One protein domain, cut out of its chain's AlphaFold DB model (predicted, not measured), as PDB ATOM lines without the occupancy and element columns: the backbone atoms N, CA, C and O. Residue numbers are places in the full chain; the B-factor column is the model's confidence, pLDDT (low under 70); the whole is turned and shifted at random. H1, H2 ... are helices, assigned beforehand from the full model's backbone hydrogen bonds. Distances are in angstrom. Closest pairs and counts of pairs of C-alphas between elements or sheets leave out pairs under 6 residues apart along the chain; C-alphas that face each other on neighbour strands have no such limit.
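What this domain is: This is residues 2 to 87 of the 123 residues of the protein "Oxidoreductase" of Klebsiella pneumoniae subsp. ozaenae (UniProt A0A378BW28). One long helix, H5, forms the core, with H2 and H3 packed on its later part and an arm, residues 2 to 13 with H1, sticking out to one side. A long loop, residues 32 to 61, runs back from H3 to the other end of H5, where little H4 lies. The 86 printed residues hold five named helices, H1 to H5 in chain order, and no named strand; the class is all helix, with 43 residues in named elements. The whole is loose, with a radius of gyration of the C-alphas of 16.9 A and spans of 47 by 40 by 22 A.

How they stand to each other: H1, residues 2 to 7, touches no helix. H2, residues 16 to 19, touches residues 77 to 85 alone of H5, residues 69 to 86; the closest C-alphas are those of Arg 18 and Thr 81, 5.5 A apart. H3, residues 21 to 31, touches residues 81 to 86 alone of H5, the same way at a steep tilt of 48 degrees, with the closest C-alphas, Ala 27 and Met 85, 4.0 A apart. H4, residues 62 to 65, is close to H5 but not clearly touching; the closest C-alphas, Ser 62 and Arg 69, are 7.9 A apart. Every O i to N i+4 pair is within hydrogen-bond range in H1 and H3, and 12 of 14 in H5; H2 and H4 are too short for such a pair.

Where its parts are: H1 begins at C-alpha 2, (-33.069, 10.509, -43.608). H3 is 15.2 A long. H5 is 25.4 A long, has a kink of 37 degrees near residue 76 and ends at C-alpha 86, (-45.212, -12.832, -48.910).

The domain as a whole: The C-alphas of Gly 33 and Thr 54, the two farthest apart, are 48.3 A apart. The link from H3 to H4 is long, and residues 51 to 56 in it stand free. The printed part has no cut, and no printed residue is under pLDDT 70.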
ATOM      1  N   ALA A   2     -33.005   9.055 -43.383       91.50
ATOM      2  CA  ALA A   2     -33.069  10.509 -43.608       91.50
ATOM      3  C   ALA A   2     -31.808  11.129 -44.249       91.50
ATOM      4  O   ALA A   2     -31.927  11.930 -45.166       91.50
ATOM      5  N   LEU A   3     -30.600  10.749 -43.808       95.12
ATOM      6  CA  LEU A   3     -29.361  11.288 -44.385       95.12
ATOM      7  C   LEU A   3     -29.135  10.825 -45.833       95.12
ATOM      8  O   LEU A   3     -28.854  11.653 -46.687       95.12
ATOM      9  N   ALA A   4     -29.303   9.529 -46.110       95.00
ATOM     10  CA  ALA A   4     -29.158   8.977 -47.457       95.00
ATOM     11  C   ALA A   4     -30.199   9.560 -48.429       95.00
ATOM     12  O   ALA A   4     -29.854   9.917 -49.550       95.00
ATOM     13  N   ALA A   5     -31.441   9.749 -47.964       94.12
ATOM     14  CA  ALA A   5     -32.493  10.411 -48.730       94.12
ATOM     15  C   ALA A   5     -32.131  11.868 -49.061       94.12
ATOM     16  O   ALA A   5     -32.254  12.276 -50.210       94.12
ATOM     17  N   ARG A   6     -31.620  12.637 -48.086       97.25
ATOM     18  CA  ARG A   6     -31.136  14.009 -48.331       97.25
ATOM     19  C   ARG A   6     -29.960  14.060 -49.304       97.25
ATOM     20  O   ARG A   6     -29.852  15.010 -50.064       97.25
ATOM     21  N   ALA A   7     -29.085  13.062 -49.258       96.69
ATOM     22  CA  ALA A   7     -27.928  12.973 -50.141       96.69
ATOM     23  C   ALA A   7     -28.268  12.428 -51.542       96.69
ATOM     24  O   ALA A   7     -27.400  12.438 -52.407       96.69
ATOM     25  N   GLY A   8     -29.495  11.942 -51.778       96.81
ATOM     26  CA  GLY A   8     -29.900  11.372 -53.066       96.81
ATOM     27  C   GLY A   8     -29.168  10.077 -53.432       96.81
ATOM     28  O   GLY A   8     -29.009   9.782 -54.613       96.81
ATOM     29  N   VAL A   9     -28.699   9.312 -52.440       97.44
ATOM     30  CA  VAL A   9     -27.908   8.091 -52.664       97.44
ATOM     31  C   VAL A   9     -28.712   6.825 -52.390       97.44
ATOM     32  O   VAL A   9     -29.552   6.771 -51.488       97.44
ATOM     33  N   VAL A  10     -28.402   5.774 -53.150       96.12
ATOM     34  CA  VAL A  10     -28.941   4.432 -52.917       96.12
ATOM     35  C   VAL A  10     -28.449   3.910 -51.569       96.12
ATOM     36  O   VAL A  10     -27.286   4.069 -51.203       96.12
ATOM     37  N   HIS A  11     -29.342   3.259 -50.832       94.25
ATOM     38  CA  HIS A  11     -29.038   2.644 -49.548       94.25
ATOM     39  C   HIS A  11     -29.666   1.253 -49.457       94.25
ATOM     40  O   HIS A  11     -30.741   0.999 -50.002       94.25
ATOM     41  N   GLY A  12     -29.028   0.359 -48.709       93.00
ATOM     42  CA  GLY A  12     -29.503  -1.004 -48.515       93.00
ATOM     43  C   GLY A  12     -29.118  -1.549 -47.148       93.00
ATOM     44  O   GLY A  12     -28.222  -1.028 -46.485       93.00
ATOM     45  N   VAL A  13     -29.817  -2.602 -46.740       95.25
ATOM     46  CA  VAL A  13     -29.466  -3.430 -45.585       95.25
ATOM     47  C   VAL A  13     -29.187  -4.830 -46.112       95.25
ATOM     48  O   VAL A  13     -29.937  -5.333 -46.950       95.25
ATOM     49  N   SER A  14     -28.113  -5.453 -45.634       95.81
ATOM     50  CA  SER A  14     -27.641  -6.758 -46.107       95.81
ATOM     51  C   SER A  14     -28.485  -7.919 -45.576       95.81
ATOM     52  O   SER A  14     -27.973  -8.835 -44.939       95.81
ATOM     53  N   PHE A  15     -29.786  -7.923 -45.857       97.31
ATOM     54  CA  PHE A  15     -30.643  -9.077 -45.606       97.31
ATOM     55  C   PHE A  15     -30.442 -10.145 -46.686       97.31
ATOM     56  O   PHE A  15     -31.279 -10.348 -47.561       97.31
ATOM     57  N   VAL A  16     -29.289 -10.810 -46.643       97.06
ATOM     58  CA  VAL A  16     -28.795 -11.670 -47.732       97.06
ATOM     59  C   VAL A  16     -29.680 -12.879 -48.038       97.06
ATOM     60  O   VAL A  16     -29.730 -13.300 -49.189       97.06
ATOM     61  N   TYR A  17     -30.435 -13.399 -47.065       97.50
ATOM     62  CA  TYR A  17     -31.300 -14.574 -47.256       97.50
ATOM     63  C   TYR A  17     -32.351 -14.383 -48.347       97.50
ATOM     64  O   TYR A  17     -32.684 -15.339 -49.044       97.50
ATOM     65  N   ARG A  18     -32.811 -13.145 -48.579       96.62
ATOM     66  CA  ARG A  18     -33.743 -12.865 -49.679       96.62
ATOM     67  C   ARG A  18     -33.154 -13.143 -51.063       96.62
ATOM     68  O   ARG A  18     -33.898 -13.262 -52.026       96.62
ATOM     69  N   GLN A  19     -31.829 -13.214 -51.176       97.06
ATOM     70  CA  GLN A  19     -31.121 -13.462 -52.434       97.06
ATOM     71  C   GLN A  19     -30.932 -14.953 -52.725       97.06
ATOM     72  O   GLN A  19     -30.474 -15.308 -53.808       97.06
ATOM     73  N   PHE A  20     -31.283 -15.843 -51.794       98.25
ATOM     74  CA  PHE A  20     -31.213 -17.277 -52.051       98.25
ATOM     75  C   PHE A  20     -32.232 -17.678 -53.118       98.25
ATOM     76  O   PHE A  20     -33.389 -17.259 -53.070       98.25
ATOM     77  N   ALA A  21     -31.810 -18.529 -54.059       98.44
ATOM     78  CA  ALA A  21     -32.630 -18.935 -55.202       98.44
ATOM     79  C   ALA A  21     -34.000 -19.485 -54.774       98.44
ATOM     80  O   ALA A  21     -35.018 -19.111 -55.347       98.44
ATOM     81  N   MET A  22     -34.042 -20.287 -53.706       98.25
ATOM     82  CA  MET A  22     -35.294 -20.834 -53.174       98.25
ATOM     83  C   MET A  22     -36.221 -19.762 -52.594       98.25
ATOM     84  O   MET A  22     -37.436 -19.869 -52.723       98.25
ATOM     85  N   VAL A  23     -35.665 -18.707 -51.995       98.19
ATOM     86  CA  VAL A  23     -36.450 -17.581 -51.471       98.19
ATOM     87  C   VAL A  23     -36.994 -16.729 -52.617       98.19
ATOM     88  O   VAL A  23     -38.164 -16.350 -52.600       98.19
ATOM     89  N   GLN A  24     -36.181 -16.480 -53.647       98.50
ATOM     90  CA  GLN A  24     -36.614 -15.783 -54.863       98.50
ATOM     91  C   GLN A  24     -37.713 -16.556 -55.604       98.50
ATOM     92  O   GLN A  24     -38.720 -15.961 -55.992       98.50
ATOM     93  N   GLN A  25     -37.559 -17.878 -55.731       98.44
ATOM     94  CA  GLN A  25     -38.557 -18.756 -56.338       98.44
ATOM     95  C   GLN A  25     -39.864 -18.750 -55.544       98.44
ATOM     96  O   GLN A  25     -40.925 -18.525 -56.123       98.44
ATOM     97  N   ALA A  26     -39.804 -18.922 -54.219       98.06
ATOM     98  CA  ALA A  26     -40.992 -18.869 -53.369       98.06
ATOM     99  C   ALA A  26     -41.717 -17.519 -53.498       98.06
ATOM    100  O   ALA A  26     -42.937 -17.479 -53.655       98.06
ATOM    101  N   ALA A  27     -40.969 -16.412 -53.504       98.25
ATOM    102  CA  ALA A  27     -41.532 -15.083 -53.701       98.25
ATOM    103  C   ALA A  27     -42.194 -14.925 -55.086       98.25
ATOM    104  O   ALA A  27     -43.237 -14.284 -55.195       98.25
ATOM    105  N   ALA A  28     -41.613 -15.505 -56.143       98.50
ATOM    106  CA  ALA A  28     -42.194 -15.491 -57.487       98.50
ATOM    107  C   ALA A  28     -43.502 -16.292 -57.554       98.50
ATOM    108  O   ALA A  28     -44.517 -15.744 -57.978       98.50
ATOM    109  N   MET A  29     -43.506 -17.525 -57.040       98.50
ATOM    110  CA  MET A  29     -44.697 -18.383 -56.993       98.50
ATOM    111  C   MET A  29     -45.846 -17.725 -56.220       98.50
ATOM    112  O   MET A  29     -46.996 -17.747 -56.661       98.50
ATOM    113  N   ILE A  30     -45.546 -17.088 -55.080       98.12
ATOM    114  CA  ILE A  30     -46.544 -16.349 -54.296       98.12
ATOM    115  C   ILE A  30     -47.101 -15.169 -55.100       98.12
ATOM    116  O   ILE A  30     -48.319 -14.996 -55.158       98.12
ATOM    117  N   ARG A  31     -46.240 -14.372 -55.747       97.25
ATOM    118  CA  ARG A  31     -46.677 -13.233 -56.577       97.25
ATOM    119  C   ARG A  31     -47.517 -13.661 -57.779       97.25
ATOM    120  O   ARG A  31     -48.414 -12.919 -58.165       97.25
ATOM    121  N   HIS A  32     -47.245 -14.828 -58.356       98.19
ATOM    122  CA  HIS A  32     -48.013 -15.383 -59.473       98.19
ATOM    123  C   HIS A  32     -49.306 -16.090 -59.037       98.19
ATOM    124  O   HIS A  32     -50.079 -16.528 -59.883       98.19
ATOM    125  N   GLY A  33     -49.566 -16.194 -57.730       97.75
ATOM    126  CA  GLY A  33     -50.768 -16.834 -57.201       97.75
ATOM    127  C   GLY A  33     -50.728 -18.365 -57.202       97.75
ATOM    128  O   GLY A  33     -51.730 -18.985 -56.860       97.75
ATOM    129  N   GLU A  34     -49.584 -18.982 -57.505       98.38
ATOM    130  CA  GLU A  34     -49.420 -20.444 -57.581       98.38
ATOM    131  C   GLU A  34     -49.631 -21.136 -56.219       98.38
ATOM    132  O   GLU A  34     -50.019 -22.298 -56.156       98.38
ATOM    133  N   VAL A  35     -49.410 -20.408 -55.119       96.44
ATOM    134  CA  VAL A  35     -49.580 -20.894 -53.734       96.44
ATOM    135  C   VAL A  35     -51.000 -20.632 -53.194       96.44
ATOM    136  O   VAL A  35     -51.386 -21.155 -52.150       96.44
ATOM    137  N   GLY A  36     -51.806 -19.823 -53.889       96.62
ATOM    138  CA  GLY A  36     -53.127 -19.408 -53.420       96.62
ATOM    139  C   GLY A  36     -53.082 -18.503 -52.178       96.62
ATOM    140  O   GLY A  36     -52.188 -17.669 -52.005       96.62
ATOM    141  N   ARG A  37     -54.091 -18.625 -51.302       96.12
ATOM    142  CA  ARG A  37     -54.203 -17.798 -50.089       96.12
ATOM    143  C   ARG A  37     -53.278 -18.315 -48.986       96.12
ATOM    144  O   ARG A  37     -53.471 -19.405 -48.464       96.12
ATOM    145  N   ILE A  38     -52.344 -17.470 -48.555       95.69
ATOM    146  CA  ILE A  38     -51.486 -17.733 -47.393       95.69
ATOM    147  C   ILE A  38     -52.281 -17.488 -46.107       95.69
ATOM    148  O   ILE A  38     -52.790 -16.386 -45.895       95.69
ATOM    149  N   PHE A  39     -52.361 -18.506 -45.251       96.50
ATOM    150  CA  PHE A  39     -52.990 -18.418 -43.927       96.50
ATOM    151  C   PHE A  39     -51.968 -18.275 -42.798       96.50
ATOM    152  O   PHE A  39     -52.198 -17.515 -41.865       96.50
ATOM    153  N   ALA A  40     -50.836 -18.973 -42.897       96.50
ATOM    154  CA  ALA A  40     -49.779 -18.957 -41.896       96.50
ATOM    155  C   ALA A  40     -48.408 -19.153 -42.555       96.50
ATOM    156  O   ALA A  40     -48.300 -19.778 -43.611       96.50
ATOM    157  N   ALA A  41     -47.364 -18.626 -41.918       95.62
ATOM    158  CA  ALA A  41     -45.972 -18.843 -42.288       95.62
ATOM    159  C   ALA A  41     -45.179 -19.181 -41.024       95.62
ATOM    160  O   ALA A  41     -45.284 -18.485 -40.017       95.62
ATOM    161  N   HIS A  42     -44.407 -20.263 -41.080       96.56
ATOM    162  CA  HIS A  42     -43.642 -20.785 -39.951       96.56
ATOM    163  C   HIS A  42     -42.190 -20.977 -40.377       96.56
ATOM    164  O   HIS A  42     -41.914 -21.325 -41.525       96.56
ATOM    165  N   GLY A  43     -41.264 -20.756 -39.452       95.19
ATOM    166  CA  GLY A  43     -39.842 -20.915 -39.712       95.19
ATOM    167  C   GLY A  43     -39.014 -20.759 -38.451       95.19
ATOM    168  O   GLY A  43     -39.510 -20.378 -37.391       95.19
ATOM    169  N   SER A  44     -37.737 -21.101 -38.558       96.62
ATOM    170  CA  SER A  44     -36.780 -20.997 -37.463       96.62
ATOM    171  C   SER A  44     -35.405 -20.673 -38.022       96.62
ATOM    172  O   SER A  44     -35.017 -21.186 -39.070       96.62
ATOM    173  N   TYR A  45     -34.662 -19.847 -37.296       96.38
ATOM    174  CA  TYR A  45     -33.233 -19.673 -37.495       96.38
ATOM    175  C   TYR A  45     -32.564 -20.098 -36.190       96.38
ATOM    176  O   TYR A  45     -32.679 -19.412 -35.178       96.38
ATOM    177  N   LEU A  46     -31.891 -21.247 -36.216       95.31
ATOM    178  CA  LEU A  46     -31.204 -21.817 -35.060       95.31
ATOM    179  C   LEU A  46     -29.690 -21.691 -35.227       95.31
ATOM    180  O   LEU A  46     -29.161 -21.843 -36.328       95.31
ATOM    181  N   GLN A  47     -29.004 -21.388 -34.130       94.38
ATOM    182  CA  GLN A  47     -27.560 -21.196 -34.080       94.38
ATOM    183  C   GLN A  47     -26.998 -21.717 -32.758       94.38
ATOM    184  O   GLN A  47     -27.617 -21.536 -31.710       94.38
ATOM    185  N   ASP A  48     -25.796 -22.281 -32.808       93.50
ATOM    186  CA  ASP A  48     -25.051 -22.826 -31.666       93.50
ATOM    187  C   ASP A  48     -23.710 -22.112 -31.415       93.50
ATOM    188  O   ASP A  48     -23.037 -22.376 -30.425       93.50
ATOM    189  N   TRP A  49     -23.328 -21.148 -32.255       90.31
ATOM    190  CA  TRP A  49     -22.003 -20.517 -32.202       90.31
ATOM    191  C   TRP A  49     -21.725 -19.673 -30.933       90.31
ATOM    192  O   TRP A  49     -20.589 -19.263 -30.716       90.31
ATOM    193  N   MET A  50     -22.744 -19.397 -30.104       90.50
ATOM    194  CA  MET A  50     -22.604 -18.816 -28.751       90.50
ATOM    195  C   MET A  50     -23.286 -19.670 -27.670       90.50
ATOM    196  O   MET A  50     -23.878 -19.136 -26.715       90.50
ATOM    197  N   LEU A  51     -23.298 -20.987 -27.864       92.50
ATOM    198  CA  LEU A  51     -23.980 -21.934 -26.989       92.50
ATOM    199  C   LEU A  51     -23.354 -21.987 -25.592       92.50
ATOM    200  O   LEU A  51     -24.089 -22.110 -24.611       92.50
ATOM    201  N   LEU A  52     -22.032 -21.873 -25.477       93.62
ATOM    202  CA  LEU A  52     -21.333 -22.057 -24.209       93.62
ATOM    203  C   LEU A  52     -21.366 -20.778 -23.361       93.62
ATOM    204  O   LEU A  52     -21.370 -19.658 -23.874       93.62
ATOM    205  N   GLU A  53     -21.348 -20.943 -22.035       93.62
ATOM    206  CA  GLU A  53     -21.285 -19.841 -21.055       93.62
ATOM    207  C   GLU A  53     -20.029 -18.963 -21.247       93.62
ATOM    208  O   GLU A  53     -20.025 -17.773 -20.921       93.62
ATOM    209  N   THR A  54     -18.964 -19.552 -21.794       91.94
ATOM    210  CA  THR A  54     -17.677 -18.911 -22.097       91.94
ATOM    211  C   THR A  54     -17.645 -18.190 -23.442       91.94
ATOM    212  O   THR A  54     -16.704 -17.442 -23.698       91.94
ATOM    213  N   ASP A  55     -18.640 -18.393 -24.313       90.94
ATOM    214  CA  ASP A  55     -18.683 -17.708 -25.605       90.94
ATOM    215  C   ASP A  55     -19.043 -16.241 -25.383       90.94
ATOM    216  O   ASP A  55     -20.145 -15.905 -24.925       90.94
ATOM    217  N   TYR A  56     -18.103 -15.353 -25.700       89.31
ATOM    218  CA  TYR A  56     -18.205 -13.940 -25.360       89.31
ATOM    219  C   TYR A  56     -17.638 -13.046 -26.465       89.31
ATOM    220  O   TYR A  56     -16.520 -13.242 -26.941       89.31
ATOM    221  N   ASN A  57     -18.399 -12.021 -26.845       90.00
ATOM    222  CA  ASN A  57     -17.953 -10.917 -27.692       90.00
ATOM    223  C   ASN A  57     -18.857  -9.689 -27.493       90.00
ATOM    224  O   ASN A  57     -19.767  -9.701 -26.669       90.00
ATOM    225  N   TRP A  58     -18.637  -8.634 -28.276       89.75
ATOM    226  CA  TRP A  58     -19.413  -7.392 -28.202       89.75
ATOM    227  C   TRP A  58     -20.935  -7.586 -28.341       89.75
ATOM    228  O   TRP A  58     -21.695  -6.745 -27.878       89.75
ATOM    229  N   ARG A  59     -21.410  -8.691 -28.938       90.19
ATOM    230  CA  ARG A  59     -22.845  -8.948 -29.132       90.19
ATOM    231  C   ARG A  59     -23.580  -9.357 -27.859       90.19
ATOM    232  O   ARG A  59     -24.808  -9.342 -27.865       90.19
ATOM    233  N   VAL A  60     -22.876  -9.784 -26.809       89.81
ATOM    234  CA  VAL A  60     -23.507 -10.073 -25.505       89.81
ATOM    235  C   VAL A  60     -23.517  -8.859 -24.579       89.81
ATOM    236  O   VAL A  60     -24.196  -8.889 -23.559       89.81
ATOM    237  N   ASP A  61     -22.808  -7.792 -24.945       88.81
ATOM    238  CA  ASP A  61     -22.872  -6.502 -24.270       88.81
ATOM    239  C   ASP A  61     -24.000  -5.664 -24.887       88.81
ATOM    240  O   ASP A  61     -23.908  -5.233 -26.037       88.81
ATOM    241  N   SER A  62     -25.074  -5.422 -24.132       89.25
ATOM    242  CA  SER A  62     -26.239  -4.670 -24.617       89.25
ATOM    243  C   SER A  62     -25.942  -3.194 -24.892       89.25
ATOM    244  O   SER A  62     -26.638  -2.586 -25.708       89.25
ATOM    245  N   ALA A  63     -24.892  -2.623 -24.289       90.94
ATOM    246  CA  ALA A  63     -24.463  -1.257 -24.586       90.94
ATOM    247  C   ALA A  63     -23.864  -1.138 -26.000       90.94
ATOM    248  O   ALA A  63     -23.899  -0.060 -26.592       90.94
ATOM    249  N   GLN A  64     -23.347  -2.240 -26.556       90.50
ATOM    250  CA  GLN A  64     -22.770  -2.300 -27.905       90.50
ATOM    251  C   GLN A  64     -23.714  -2.970 -28.916       90.50
ATOM    252  O   GLN A  64     -23.919  -2.462 -30.016       90.50
ATOM    253  N   GLY A  65     -24.285  -4.121 -28.553       85.94
ATOM    254  CA  GLY A  65     -25.154  -4.947 -29.395       85.94
ATOM    255  C   GLY A  65     -26.626  -4.538 -29.407       85.94
ATOM    256  O   GLY A  65     -27.389  -5.045 -30.229       85.94
ATOM    257  N   GLY A  66     -27.029  -3.624 -28.523       90.62
ATOM    258  CA  GLY A  66     -28.417  -3.213 -28.349       90.62
ATOM    259  C   GLY A  66     -29.228  -4.166 -27.466       90.62
ATOM    260  O   GLY A  66     -28.716  -5.101 -26.855       90.62
ATOM    261  N   ALA A  67     -30.537  -3.911 -27.394       87.75
ATOM    262  CA  ALA A  67     -31.433  -4.561 -26.435       87.75
ATOM    263  C   ALA A  67     -31.638  -6.069 -26.668       87.75
ATOM    264  O   ALA A  67     -31.985  -6.792 -25.738       87.75
ATOM    265  N   SER A  68     -31.454  -6.556 -27.898       89.31
ATOM    266  CA  SER A  68     -31.632  -7.970 -28.215       89.31
ATOM    267  C   SER A  68     -30.574  -8.445 -29.187       89.31
ATOM    268  O   SER A  68     -30.506  -7.965 -30.313       89.31
ATOM    269  N   ARG A  69     -29.807  -9.458 -28.784       90.19
ATOM    270  CA  ARG A  69     -28.874 -10.136 -29.683       90.19
ATOM    271  C   ARG A  69     -29.626 -10.977 -30.711       90.19
ATOM    272  O   ARG A  69     -29.496 -10.747 -31.903       90.19
ATOM    273  N   THR A  70     -30.436 -11.933 -30.261       93.62
ATOM    274  CA  THR A  70     -31.059 -12.927 -31.151       93.62
ATOM    275  C   THR A  70     -32.066 -12.301 -32.118       93.62
ATOM    276  O   THR A  70     -32.055 -12.639 -33.300       93.62
ATOM    277  N   VAL A  71     -32.913 -11.374 -31.653       94.69
ATOM    278  CA  VAL A  71     -33.924 -10.746 -32.520       94.69
ATOM    279  C   VAL A  71     -33.268  -9.780 -33.503       94.69
ATOM    280  O   VAL A  71     -33.621  -9.800 -34.677       94.69
ATOM    281  N   ALA A  72     -32.303  -8.962 -33.068       93.19
ATOM    282  CA  ALA A  72     -31.651  -8.012 -33.972       93.19
ATOM    283  C   ALA A  72     -30.739  -8.704 -34.997       93.19
ATOM    284  O   ALA A  72     -30.671  -8.254 -36.139       93.19
ATOM    285  N   ASP A  73     -30.071  -9.794 -34.610       94.00
ATOM    286  CA  ASP A  73     -29.141 -10.532 -35.468       94.00
ATOM    287  C   ASP A  73     -29.898 -11.462 -36.427       94.00
ATOM    288  O   ASP A  73     -30.132 -11.104 -37.575       94.00
ATOM    289  N   ILE A  74     -30.366 -12.624 -35.964       96.06
ATOM    290  CA  ILE A  74     -30.995 -13.632 -36.838       96.06
ATOM    291  C   ILE A  74     -32.515 -13.485 -36.973       96.06
ATOM    292  O   ILE A  74     -33.080 -13.835 -38.011       96.06
ATOM    293  N   GLY A  75     -33.191 -12.944 -35.956       96.19
ATOM    294  CA  GLY A  75     -34.638 -12.712 -36.005       96.19
ATOM    295  C   GLY A  75     -35.020 -11.699 -37.085       96.19
ATOM    296  O   GLY A  75     -35.989 -11.905 -37.812       96.19
ATOM    297  N   SER A  76     -34.210 -10.653 -37.259       96.69
ATOM    298  CA  SER A  76     -34.405  -9.622 -38.279       96.69
ATOM    299  C   SER A  76     -34.339 -10.208 -39.692       96.69
ATOM    300  O   SER A  76     -35.172  -9.866 -40.530       96.69
ATOM    301  N   HIS A  77     -33.436 -11.162 -39.937       97.81
ATOM    302  CA  HIS A  77     -33.357 -11.898 -41.198       97.81
ATOM    303  C   HIS A  77     -34.600 -12.748 -41.469       97.81
ATOM    304  O   HIS A  77     -35.075 -12.780 -42.607       97.81
ATOM    305  N   TRP A  78     -35.148 -13.417 -40.452       97.50
ATOM    306  CA  TRP A  78     -36.399 -14.162 -40.600       97.50
ATOM    307  C   TRP A  78     -37.578 -13.230 -40.913       97.50
ATOM    308  O   TRP A  78     -38.288 -13.448 -41.899       97.50
ATOM    309  N   CYS A  79     -37.738 -12.154 -40.134       97.50
ATOM    310  CA  CYS A  79     -38.771 -11.139 -40.350       97.50
ATOM    311  C   CYS A  79     -38.674 -10.503 -41.740       97.50
ATOM    312  O   CYS A  79     -39.695 -10.239 -42.374       97.50
ATOM    313  N   ASP A  80     -37.464 -10.250 -42.225       98.06
ATOM    314  CA  ASP A  80     -37.254  -9.731 -43.568       98.06
ATOM    315  C   ASP A  80     -37.647 -10.741 -44.649       98.06
ATOM    316  O   ASP A  80     -38.411 -10.427 -45.560       98.06
ATOM    317  N   THR A  81     -37.164 -11.976 -44.516       98.19
ATOM    318  CA  THR A  81     -37.366 -13.042 -45.501       98.19
ATOM    319  C   THR A  81     -38.848 -13.356 -45.684       98.19
ATOM    320  O   THR A  81     -39.325 -13.441 -46.817       98.19
ATOM    321  N   VAL A  82     -39.612 -13.470 -44.591       97.62
ATOM    322  CA  VAL A  82     -41.055 -13.746 -44.672       97.62
ATOM    323  C   VAL A  82     -41.828 -12.585 -45.298       97.62
ATOM    324  O   VAL A  82     -42.701 -12.814 -46.136       97.62
ATOM    325  N   GLN A  83     -41.491 -11.334 -44.972       97.88
ATOM    326  CA  GLN A  83     -42.133 -10.165 -45.583       97.88
ATOM    327  C   GLN A  83     -41.776 -10.046 -47.069       97.88
ATOM    328  O   GLN A  83     -42.650  -9.762 -47.887       97.88
ATOM    329  N   PHE A  84     -40.525 -10.335 -47.440       98.06
ATOM    330  CA  PHE A  84     -40.076 -10.358 -48.831       98.06
ATOM    331  C   PHE A  84     -40.828 -11.403 -49.666       98.06
ATOM    332  O   PHE A  84     -41.339 -11.072 -50.735       98.06
ATOM    333  N   MET A  85     -40.929 -12.645 -49.180       97.88
ATOM    334  CA  MET A  85     -41.623 -13.719 -49.903       97.88
ATOM    335  C   MET A  85     -43.118 -13.446 -50.040       97.88
ATOM    336  O   MET A  85     -43.693 -13.643 -51.107       97.88
ATOM    337  N   THR A  86     -43.754 -12.998 -48.956       97.06
ATOM    338  CA  THR A  86     -45.212 -12.832 -48.910       97.06
ATOM    339  C   THR A  86     -45.693 -11.499 -49.479       97.06
ATOM    340  O   THR A  86     -46.883 -11.359 -49.760       97.06
ATOM    341  N   GLY A  87     -44.810 -10.503 -49.600       96.31
ATOM    342  CA  GLY A  87     -45.174  -9.122 -49.919       96.31
ATOM    343  C   GLY A  87     -46.008  -8.434 -48.830       96.31
ATOM    344  O   GLY A  87     -46.588  -7.377 -49.076       96.31
TER     345      GLY A  87